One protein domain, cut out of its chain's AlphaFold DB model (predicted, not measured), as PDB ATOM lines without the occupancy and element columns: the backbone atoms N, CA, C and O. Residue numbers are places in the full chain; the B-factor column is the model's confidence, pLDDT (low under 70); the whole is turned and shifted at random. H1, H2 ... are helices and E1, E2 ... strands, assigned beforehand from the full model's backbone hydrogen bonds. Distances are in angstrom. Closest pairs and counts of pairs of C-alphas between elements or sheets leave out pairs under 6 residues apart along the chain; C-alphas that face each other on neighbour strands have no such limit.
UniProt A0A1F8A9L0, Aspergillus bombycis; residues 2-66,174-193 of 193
ATOM      1  N   HIS A   2     243.080 193.335 185.551       81.62
ATOM      2  CA  HIS A   2     244.313 194.120 185.419       81.62
ATOM      3  C   HIS A   2     245.549 193.477 186.080       81.62
ATOM      4  O   HIS A   2     246.652 193.632 185.577       81.62
ATOM      5  N   SER A   3     245.381 192.678 187.142       83.06
ATOM      6  CA  SER A   3     246.475 191.938 187.797       83.06
ATOM      7  C   SER A   3     246.995 190.715 187.022       83.06
ATOM      8  O   SER A   3     247.946 190.063 187.453       83.06
ATOM      9  N   ARG A   4     246.386 190.350 185.886       84.81
ATOM     10  CA  ARG A   4     246.849 189.222 185.059       84.81
ATOM     11  C   ARG A   4     248.181 189.566 184.379       84.81
ATOM     12  O   ARG A   4     248.299 190.680 183.882       84.81
ATOM     13  N   PRO A   5     249.123 188.614 184.214       88.81
ATOM     14  CA  PRO A   5     250.445 188.885 183.624       88.81
ATOM     15  C   PRO A   5     250.412 189.617 182.274       88.81
ATOM     16  O   PRO A   5     251.252 190.466 182.001       88.81
ATOM     17  N   ILE A   6     249.404 189.323 181.447       83.12
ATOM     18  CA  ILE A   6     249.234 189.948 180.131       83.12
ATOM     19  C   ILE A   6     248.759 191.408 180.191       83.12
ATOM     20  O   ILE A   6     248.976 192.140 179.238       83.12
ATOM     21  N   LEU A   7     248.130 191.847 181.286       83.25
ATOM     22  CA  LEU A   7     247.631 193.219 181.458       83.25
ATOM     23  C   LEU A   7     248.422 194.013 182.503       83.25
ATOM     24  O   LEU A   7     248.397 195.235 182.470       83.25
ATOM     25  N   ALA A   8     249.156 193.338 183.393       84.75
ATOM     26  CA  ALA A   8     249.815 193.945 184.549       84.75
ATOM     27  C   ALA A   8     250.885 194.992 184.198       84.75
ATOM     28  O   ALA A   8     251.243 195.806 185.043       84.75
ATOM     29  N   HIS A   9     251.404 194.971 182.966       83.12
ATOM     30  CA  HIS A   9     252.387 195.941 182.479       83.12
ATOM     31  C   HIS A   9     251.751 197.219 181.909       83.12
ATOM     32  O   HIS A   9     252.469 198.181 181.634       83.12
ATOM     33  N   LEU A  10     250.433 197.235 181.690       82.69
ATOM     34  CA  LEU A  10     249.725 198.397 181.167       82.69
ATOM     35  C   LEU A  10     249.347 199.339 182.319       82.69
ATOM     36  O   LEU A  10     248.797 198.878 183.324       82.69
ATOM     37  N   PRO A  11     249.591 200.654 182.193       74.56
ATOM     38  CA  PRO A  11     249.109 201.609 183.177       74.56
ATOM     39  C   PRO A  11     247.578 201.663 183.130       74.56
ATOM     40  O   PRO A  11     246.980 201.767 182.056       74.56
ATOM     41  N   VAL A  12     246.936 201.612 184.296       73.06
ATOM     42  CA  VAL A  12     245.496 201.867 184.387       73.06
ATOM     43  C   VAL A  12     245.264 203.361 184.196       73.06
ATOM     44  O   VAL A  12     245.906 204.186 184.843       73.06
ATOM     45  N   TYR A  13     244.368 203.706 183.271       69.19
ATOM     46  CA  TYR A  13     243.977 205.091 183.056       69.19
ATOM     47  C   TYR A  13     243.194 205.600 184.269       69.19
ATOM     48  O   TYR A  13     242.117 205.091 184.576       69.19
ATOM     49  N   GLU A  14     243.748 206.611 184.932       67.94
ATOM     50  CA  GLU A  14     243.144 207.329 186.051       67.94
ATOM     51  C   GLU A  14     242.672 208.696 185.519       67.94
ATOM     52  O   GLU A  14     243.506 209.573 185.268       67.94
ATOM     53  N   PRO A  15     241.364 208.895 185.271       61.97
ATOM     54  CA  PRO A  15     240.826 210.187 184.885       61.97
ATOM     55  C   PRO A  15     241.271 211.302 185.837       61.97
ATOM     56  O   PRO A  15     241.231 211.129 187.059       61.97
ATOM     57  N   PRO A  16     241.666 212.465 185.298       58.12
ATOM     58  CA  PRO A  16     242.021 213.606 186.121       58.12
ATOM     59  C   PRO A  16     240.809 214.058 186.944       58.12
ATOM     60  O   PRO A  16     239.718 214.264 186.412       58.12
ATOM     61  N   SER A  17     241.013 214.231 188.249       60.47
ATOM     62  CA  SER A  17     239.996 214.805 189.123       60.47
ATOM     63  C   SER A  17     239.901 216.316 188.921       60.47
ATOM     64  O   SER A  17     240.914 217.017 188.948       60.47
ATOM     65  N   LEU A  18     238.674 216.826 188.797       54.31
ATOM     66  CA  LEU A  18     238.384 218.257 188.646       54.31
ATOM     67  C   LEU A  18     238.908 219.113 189.813       54.31
ATOM     68  O   LEU A  18     239.135 220.304 189.636       54.31
ATOM     69  N   ASN A  19     239.109 218.525 190.996       61.56
ATOM     70  CA  ASN A  19     239.591 219.227 192.190       61.56
ATOM     71  C   ASN A  19     241.041 218.865 192.572       61.56
ATOM     72  O   ASN A  19     241.491 219.219 193.662       61.56
ATOM     73  N   GLY A  20     241.760 218.124 191.719       61.22
ATOM     74  CA  GLY A  20     243.140 217.688 191.964       61.22
ATOM     75  C   GLY A  20     243.317 216.681 193.109       61.22
ATOM     76  O   GLY A  20     244.428 216.200 193.328       61.22
ATOM     77  N   LYS A  21     242.251 216.324 193.835       60.88
ATOM     78  CA  LYS A  21     242.274 215.260 194.845       60.88
ATOM     79  C   LYS A  21     242.070 213.916 194.162       60.88
ATOM     80  O   LYS A  21     241.301 213.819 193.209       60.88
ATOM     81  N   ARG A  22     242.739 212.873 194.663       55.84
ATOM     82  CA  ARG A  22     242.474 211.506 194.197       55.84
ATOM     83  C   ARG A  22     240.983 211.187 194.388       55.84
ATOM     84  O   ARG A  22     240.445 211.534 195.441       55.84
ATOM     85  N   PRO A  23     240.327 210.563 193.398       60.44
ATOM     86  CA  PRO A  23     238.970 210.075 193.580       60.44
ATOM     87  C   PRO A  23     238.922 209.100 194.770       60.44
ATOM     88  O   PRO A  23     239.907 208.406 195.031       60.44
ATOM     89  N   PRO A  24     237.794 209.029 195.494       57.50
ATOM     90  CA  PRO A  24     237.617 208.125 196.629       57.50
ATOM     91  C   PRO A  24     237.558 206.643 196.222       57.50
ATOM     92  O   PRO A  24     237.599 205.777 197.089       57.50
ATOM     93  N   PHE A  25     237.507 206.333 194.923       61.56
ATOM     94  CA  PHE A  25     237.599 204.977 194.385       61.56
ATOM     95  C   PHE A  25     238.810 204.837 193.455       61.56
ATOM     96  O   PHE A  25     239.231 205.789 192.798       61.56
ATOM     97  N   MET A  26     239.361 203.622 193.375       65.44
ATOM     98  CA  MET A  26     240.469 203.309 192.471       65.44
ATOM     99  C   MET A  26     239.924 202.904 191.098       65.44
ATOM    100  O   MET A  26     239.144 201.951 190.996       65.44
ATOM    101  N   TYR A  27     240.362 203.562 190.022       71.62
ATOM    102  CA  TYR A  27     239.892 203.231 188.670       71.62
ATOM    103  C   TYR A  27     240.293 201.822 188.221       71.62
ATOM    104  O   TYR A  27     239.626 201.229 187.374       71.62
ATOM    105  N   THR A  28     241.312 201.230 188.846       70.19
ATOM    106  CA  THR A  28     241.697 199.821 188.669       70.19
ATOM    107  C   THR A  28     240.545 198.852 188.960       70.19
ATOM    108  O   THR A  28     240.333 197.901 188.205       70.19
ATOM    109  N   GLN A  29     239.751 199.107 190.006       69.31
ATOM    110  CA  GLN A  29     238.581 198.293 190.351       69.31
ATOM    111  C   GLN A  29     237.454 198.493 189.335       69.31
ATOM    112  O   GLN A  29     236.785 197.536 188.944       69.31
ATOM    113  N   PHE A  30     237.288 199.724 188.850       75.62
ATOM    114  CA  PHE A  30     236.287 200.047 187.838       75.62
ATOM    115  C   PHE A  30     236.606 199.400 186.484       75.62
ATOM    116  O   PHE A  30     235.713 198.860 185.836       75.62
ATOM    117  N   ALA A  31     237.876 199.386 186.077       79.06
ATOM    118  CA  ALA A  31     238.319 198.740 184.845       79.06
ATOM    119  C   ALA A  31     238.015 197.233 184.851       79.06
ATOM    120  O   ALA A  31     237.497 196.701 183.870       79.06
ATOM    121  N   ASP A  32     238.277 196.552 185.969       82.81
ATOM    122  CA  ASP A  32     237.946 195.135 186.132       82.81
ATOM    123  C   ASP A  32     236.443 194.870 186.099       82.81
ATOM    124  O   ASP A  32     235.998 193.938 185.426       82.81
ATOM    125  N   TYR A  33     235.673 195.699 186.806       81.88
ATOM    126  CA  TYR A  33     234.217 195.634 186.820       81.88
ATOM    127  C   TYR A  33     233.635 195.815 185.412       81.88
ATOM    128  O   TYR A  33     232.844 194.990 184.953       81.88
ATOM    129  N   LEU A  34     234.076 196.839 184.675       84.12
ATOM    130  CA  LEU A  34     233.641 197.075 183.298       84.12
ATOM    131  C   LEU A  34     234.038 195.934 182.365       84.12
ATOM    132  O   LEU A  34     233.235 195.511 181.536       84.12
ATOM    133  N   ALA A  35     235.255 195.412 182.508       85.56
ATOM    134  CA  ALA A  35     235.710 194.288 181.709       85.56
ATOM    135  C   ALA A  35     234.850 193.042 181.970       85.56
ATOM    136  O   ALA A  35     234.497 192.344 181.025       85.56
ATOM    137  N   GLN A  36     234.443 192.783 183.218       86.81
ATOM    138  CA  GLN A  36     233.515 191.697 183.541       86.81
ATOM    139  C   GLN A  36     232.154 191.888 182.855       86.81
ATOM    140  O   GLN A  36     231.640 190.940 182.259       86.81
ATOM    141  N   VAL A  37     231.581 193.095 182.917       87.19
ATOM    142  CA  VAL A  37     230.306 193.413 182.250       87.19
ATOM    143  C   VAL A  37     230.431 193.229 180.736       87.19
ATOM    144  O   VAL A  37     229.568 192.616 180.118       87.19
ATOM    145  N   PHE A  38     231.536 193.672 180.138       87.88
ATOM    146  CA  PHE A  38     231.800 193.460 178.717       87.88
ATOM    147  C   PHE A  38     231.960 191.972 178.374       87.88
ATOM    148  O   PHE A  38     231.414 191.498 177.380       87.88
ATOM    149  N   CYS A  39     232.646 191.195 179.215       90.19
ATOM    150  CA  CYS A  39     232.780 189.754 179.025       90.19
ATOM    151  C   CYS A  39     231.431 189.023 179.039       90.19
ATOM    152  O   CYS A  39     231.329 188.001 178.366       90.19
ATOM    153  N   LEU A  40     230.404 189.526 179.740       91.38
ATOM    154  CA  LEU A  40     229.047 188.956 179.739       91.38
ATOM    155  C   LEU A  40     228.378 189.016 178.356       91.38
ATOM    156  O   LEU A  40     227.576 188.143 178.019       91.38
ATOM    157  N   GLU A  41     228.745 189.988 177.518       91.00
ATOM    158  CA  GLU A  41     228.226 190.089 176.152       91.00
ATOM    159  C   GLU A  41     228.628 188.874 175.306       91.00
ATOM    160  O   GLU A  41     227.851 188.407 174.472       91.00
ATOM    161  N   ARG A  42     229.809 188.290 175.553       91.75
ATOM    162  CA  ARG A  42     230.292 187.127 174.799       91.75
ATOM    163  C   ARG A  42     229.344 185.925 174.912       91.75
ATOM    164  O   ARG A  42     228.856 185.498 173.866       91.75
ATOM    165  N   PRO A  43     229.054 185.358 176.102       92.38
ATOM    166  CA  PRO A  43     228.107 184.256 176.219       92.38
ATOM    167  C   PRO A  43     226.685 184.672 175.839       92.38
ATOM    168  O   PRO A  43     225.959 183.826 175.325       92.38
ATOM    169  N   ARG A  44     226.292 185.943 176.018       93.12
ATOM    170  CA  ARG A  44     224.965 186.446 175.625       93.12
ATOM    171  C   ARG A  44     224.714 186.351 174.120       93.12
ATOM    172  O   ARG A  44     223.623 185.959 173.722       93.12
ATOM    173  N   HIS A  45     225.715 186.655 173.294       94.56
ATOM    174  CA  HIS A  45     225.590 186.636 171.828       94.56
ATOM    175  C   HIS A  45     226.094 185.352 171.162       94.56
ATOM    176  O   HIS A  45     225.940 185.178 169.952       94.56
ATOM    177  N   LEU A  46     226.723 184.454 171.921       95.75
ATOM    178  CA  LEU A  46     227.331 183.246 171.376       95.75
ATOM    179  C   LEU A  46     226.304 182.150 171.070       95.75
ATOM    180  O   LEU A  46     225.503 181.760 171.920       95.75
ATOM    181  N   VAL A  47     226.427 181.568 169.881       95.38
ATOM    182  CA  VAL A  47     225.846 180.281 169.501       95.38
ATOM    183  C   VAL A  47     226.997 179.318 169.218       95.38
ATOM    184  O   VAL A  47     227.668 179.430 168.191       95.38
ATOM    185  N   ASP A  48     227.238 178.387 170.137       95.25
ATOM    186  CA  ASP A  48     228.325 177.412 170.028       95.25
ATOM    187  C   ASP A  48     227.774 176.071 169.510       95.25
ATOM    188  O   ASP A  48     227.034 175.379 170.224       95.25
ATOM    189  N   PRO A  49     228.126 175.665 168.273       87.81
ATOM    190  CA  PRO A  49     227.632 174.424 167.690       87.81
ATOM    191  C   PRO A  49     228.198 173.170 168.372       87.81
ATOM    192  O   PRO A  49     227.587 172.109 168.279       87.81
ATOM    193  N   ARG A  50     229.339 173.269 169.070       92.31
ATOM    194  CA  ARG A  50     230.011 172.129 169.717       92.31
ATOM    195  C   ARG A  50     229.360 171.781 171.049       92.31
ATOM    196  O   ARG A  50     229.214 170.610 171.378       92.31
ATOM    197  N   THR A  51     228.956 172.795 171.810       92.00
ATOM    198  CA  THR A  51     228.386 172.633 173.160       92.00
ATOM    199  C   THR A  51     226.860 172.732 173.189       92.00
ATOM    200  O   THR A  51     226.248 172.522 174.236       92.00
ATOM    201  N   ARG A  52     226.225 173.020 172.042       90.75
ATOM    202  CA  ARG A  52     224.793 173.356 171.914       90.75
ATOM    203  C   ARG A  52     224.387 174.597 172.720       90.75
ATOM    204  O   ARG A  52     223.197 174.802 172.969       90.75
ATOM    205  N   TRP A  53     225.349 175.430 173.117       95.00
ATOM    206  CA  TRP A  53     225.062 176.698 173.773       95.00
ATOM    207  C   TRP A  53     224.378 177.654 172.795       95.00
ATOM    208  O   TRP A  53     224.821 177.844 171.661       95.00
ATOM    209  N   ASN A  54     223.294 178.274 173.250       95.00
ATOM    210  CA  ASN A  54     222.594 179.327 172.530       95.00
ATOM    211  C   ASN A  54     222.293 180.454 173.519       95.00
ATOM    212  O   ASN A  54     221.271 180.431 174.207       95.00
ATOM    213  N   GLY A  55     223.219 181.408 173.592       94.69
ATOM    214  CA  GLY A  55     223.154 182.580 174.456       94.69
ATOM    215  C   GLY A  55     221.867 183.376 174.291       94.69
ATOM    216  O   GLY A  55     221.147 183.528 175.278       94.69
ATOM    217  N   PRO A  56     221.502 183.803 173.067       93.69
ATOM    218  CA  PRO A  56     220.289 184.586 172.855       93.69
ATOM    219  C   PRO A  56     219.032 183.879 173.374       93.69
ATOM    220  O   PRO A  56     218.249 184.464 174.118       93.69
ATOM    221  N   LYS A  57     218.882 182.583 173.074       92.62
ATOM    222  CA  LYS A  57     217.753 181.771 173.554       92.62
ATOM    223  C   LYS A  57     217.782 181.563 175.067       92.62
ATOM    224  O   LYS A  57     216.726 181.463 175.687       92.62
ATOM    225  N   PHE A  58     218.965 181.446 175.667       93.62
ATOM    226  CA  PHE A  58     219.100 181.340 177.115       93.62
ATOM    227  C   PHE A  58     218.650 182.636 177.790       93.62
ATOM    228  O   PHE A  58     217.790 182.588 178.661       93.62
ATOM    229  N   PHE A  59     219.152 183.789 177.349       92.44
ATOM    230  CA  PHE A  59     218.777 185.083 177.920       92.44
ATOM    231  C   PHE A  59     217.296 185.408 177.719       92.44
ATOM    232  O   PHE A  59     216.664 185.897 178.644       92.44
ATOM    233  N   GLU A  60     216.715 185.054 176.572       89.38
ATOM    234  CA  GLU A  60     215.277 185.212 176.328       89.38
ATOM    235  C   GLU A  60     214.414 184.382 177.297       89.38
ATOM    236  O   GLU A  60     213.344 184.825 177.706       89.38
ATOM    237  N   LYS A  61     214.840 183.157 177.639       90.12
ATOM    238  CA  LYS A  61     213.967 182.167 178.302       90.12
ATOM    239  C   LYS A  61     214.302 181.877 179.755       90.12
ATOM    240  O   LYS A  61     213.509 181.221 180.428       90.12
ATOM    241  N   LYS A  62     215.508 182.221 180.199       92.88
ATOM    242  CA  LYS A  62     216.079 181.779 181.479       92.88
ATOM    243  C   LYS A  62     216.641 182.914 182.321       92.88
ATOM    244  O   LYS A  62     216.986 182.660 183.468       92.88
ATOM    245  N   VAL A  63     216.729 184.131 181.787       93.00
ATOM    246  CA  VAL A  63     217.218 185.289 182.536       93.00
ATOM    247  C   VAL A  63     216.044 186.208 182.835       93.00
ATOM    248  O   VAL A  63     215.326 186.628 181.932       93.00
ATOM    249  N   LEU A  64     215.846 186.489 184.121       93.19
ATOM    250  CA  LEU A  64     214.861 187.447 184.601       93.19
ATOM    251  C   LEU A  64     215.512 188.826 184.664       93.19
ATOM    252  O   LEU A  64     216.551 188.991 185.302       93.19
ATOM    253  N   LEU A  65     214.917 189.798 183.981       92.56
ATOM    254  CA  LEU A  65     215.413 191.168 183.917       92.56
ATOM    255  C   LEU A  65     214.262 192.126 184.126       92.56
ATOM    256  O   LEU A  65     213.173 191.894 183.613       92.56
ATOM    257  N   PHE A  66     214.539 193.227 184.805       94.25
ATOM    258  CA  PHE A  66     213.588 194.306 185.001       94.25
ATOM    259  C   PHE A  66     214.198 195.639 184.567       94.25
ATOM    260  O   PHE A  66     215.413 195.744 184.368       94.25
ATOM    261  N   LEU A 174     211.536 192.237 181.382       91.44
ATOM    262  CA  LEU A 174     212.009 192.700 180.087       91.44
ATOM    263  C   LEU A 174     212.427 191.527 179.201       91.44
ATOM    264  O   LEU A 174     213.136 190.613 179.623       91.44
ATOM    265  N   LYS A 175     212.048 191.604 177.923       87.00
ATOM    266  CA  LYS A 175     212.566 190.721 176.875       87.00
ATOM    267  C   LYS A 175     213.734 191.402 176.182       87.00
ATOM    268  O   LYS A 175     213.575 192.481 175.616       87.00
ATOM    269  N   ILE A 176     214.896 190.755 176.189       83.94
ATOM    270  CA  ILE A 176     216.037 191.217 175.397       83.94
ATOM    271  C   ILE A 176     215.834 190.762 173.947       83.94
ATOM    272  O   ILE A 176     215.787 189.554 173.702       83.94
ATOM    273  N   PRO A 177     215.760 191.684 172.971       83.69
ATOM    274  CA  PRO A 177     215.727 191.302 171.570       83.69
ATOM    275  C   PRO A 177     217.073 190.714 171.139       83.69
ATOM    276  O   PRO A 177     218.144 191.144 171.584       83.69
ATOM    277  N   VAL A 178     217.026 189.754 170.217       86.38
ATOM    278  CA  VAL A 178     218.238 189.252 169.569       86.38
ATOM    279  C   VAL A 178     218.833 190.357 168.699       86.38
ATOM    280  O   VAL A 178     218.155 190.944 167.858       86.38
ATOM    281  N   ILE A 179     220.120 190.636 168.896       87.88
ATOM    282  CA  ILE A 179     220.873 191.574 168.063       87.88
ATOM    283  C   ILE A 179     221.586 190.751 166.989       87.88
ATOM    284  O   ILE A 179     222.725 190.337 167.177       87.88
ATOM    285  N   GLU A 180     220.913 190.508 165.864       89.75
ATOM    286  CA  GLU A 180     221.402 189.619 164.791       89.75
ATOM    287  C   GLU A 180     222.832 189.954 164.334       89.75
ATOM    288  O   GLU A 180     223.683 189.076 164.218       89.75
ATOM    289  N   LYS A 181     223.140 191.249 164.174       91.19
ATOM    290  CA  LYS A 181     224.476 191.731 163.776       91.19
ATOM    291  C   LYS A 181     225.592 191.452 164.792       91.19
ATOM    292  O   LYS A 181     226.758 191.595 164.451       91.19
ATOM    293  N   ALA A 182     225.241 191.136 166.035       90.12
ATOM    294  CA  ALA A 182     226.185 190.855 167.112       90.12
ATOM    295  C   ALA A 182     226.348 189.351 167.366       90.12
ATOM    296  O   ALA A 182     227.130 188.977 168.235       90.12
ATOM    297  N   LEU A 183     225.626 188.486 166.639       93.38
ATOM    298  CA  LEU A 183     225.692 187.043 166.839       93.38
ATOM    299  C   LEU A 183     227.081 186.492 166.538       93.38
ATOM    300  O   LEU A 183     227.663 186.725 165.480       93.38
ATOM    301  N   LEU A 184     227.567 185.665 167.456       94.44
ATOM    302  CA  LEU A 184     228.874 185.035 167.359       94.44
ATOM    303  C   LEU A 184     228.684 183.530 167.183       94.44
ATOM    304  O   LEU A 184     228.121 182.873 168.056       94.44
ATOM    305  N   ARG A 185     229.162 182.965 166.072       93.94
ATOM    306  CA  ARG A 185     229.081 181.522 165.785       93.94
ATOM    307  C   ARG A 185     230.466 180.896 165.882       93.94
ATOM    308  O   ARG A 185     231.197 180.876 164.900       93.94
ATOM    309  N   ALA A 186     230.836 180.435 167.072       93.88
ATOM    310  CA  ALA A 186     232.160 179.875 167.348       93.88
ATOM    311  C   ALA A 186     232.154 179.055 168.647       93.88
ATOM    312  O   ALA A 186     231.173 179.080 169.390       93.88
ATOM    313  N   GLY A 187     233.252 178.367 168.954       91.00
ATOM    314  CA  GLY A 187     233.464 177.809 170.290       91.00
ATOM    315  C   GLY A 187     233.513 178.891 171.380       91.00
ATOM    316  O   GLY A 187     233.874 180.041 171.120       91.00
ATOM    317  N   ILE A 188     233.191 178.525 172.624       86.12
ATOM    318  CA  ILE A 188     233.171 179.461 173.767       86.12
ATOM    319  C   ILE A 188     234.492 180.207 174.016       86.12
ATOM    320  O   ILE A 188     234.473 181.392 174.345       86.12
ATOM    321  N   THR A 189     235.631 179.551 173.801       87.25
ATOM    322  CA  THR A 189     236.976 180.144 173.912       87.25
ATOM    323  C   THR A 189     237.584 180.519 172.562       87.25
ATOM    324  O   THR A 189     238.721 180.980 172.503       87.25
ATOM    325  N   GLU A 190     236.855 180.315 171.465       90.06
ATOM    326  CA  GLU A 190     237.351 180.586 170.122       90.06
ATOM    327  C   GLU A 190     237.250 182.081 169.802       90.06
ATOM    328  O   GLU A 190     236.254 182.752 170.109       90.06
ATOM    329  N   VAL A 191     238.313 182.598 169.186       86.56
ATOM    330  CA  VAL A 191     238.390 183.984 168.732       86.56
ATOM    331  C   VAL A 191     237.561 184.124 167.460       86.56
ATOM    332  O   VAL A 191     237.830 183.456 166.465       86.56
ATOM    333  N   VAL A 192     236.568 185.011 167.496       81.12
ATOM    334  CA  VAL A 192     235.763 185.392 166.329       81.12
ATOM    335  C   VAL A 192     236.438 186.612 165.708       81.12
ATOM    336  O   VAL A 192     236.707 187.572 166.430       81.12
ATOM    337  N   ARG A 193     236.774 186.545 164.417       68.00
ATOM    338  CA  ARG A 193     237.363 187.657 163.656       68.00
ATOM    339  C   ARG A 193     236.302 188.376 162.843       68.00
ATOM    340  O   ARG A 193     235.381 187.675 162.371       68.00
TER     341      ARG A 193
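What this domain is: This is residues 2 to 66 and 174 to 193 of the 193 residues of a protein of Aspergillus bombycis (UniProt A0A1F8A9L0). Little regular structure is here: one long helix, H1, makes a shaft, with H2, E1 and residues 174 to 193 gathered at its far end. Residues 2 to 26 form a long loop at its near end, where 4 to 9 and 16 to 21 stick out. The printed part has 85 residues, 30 of them in H1, E1 and H2, in that order: mostly helix. It is only just loose, close to extended, with radius of gyration of the C-alphas 17.6 A and spans of 50 by 34 by 20 A.

Where its parts are: Find C-alpha 27 at (239.892, 203.231, 188.670); H1, residues 27 to 45, runs 27.6 A from there. E1 is residues 46 to 48, 6.1 A long. H2, residues 55 to 62, runs 10.0 A to C-alpha 62 at (216.079, 181.779, 181.479).

How they stand to each other: Look at Arg 44 and Gly 55: their C-alphas, 4.4 A apart, are the closest where H1, with residues 43 to 45 alone, touches H2, about perpendicular at 89 degrees. H1 and E1 meet only through their tight link; E1 pairs with no named strand. Every O i to N i+4 pair is within hydrogen-bond range in H2, 12 of 15 in H1.

The domain as a whole: The farthest C-alphas, Asn 19 and Arg 50, are 53.1 A apart. Residues 67 to 173 are cut out, leaving 5.4 A between C-alphas 66 and 174. No link is long. Look for pLDDT under 70 at residues 13 to 26, 29 and 193.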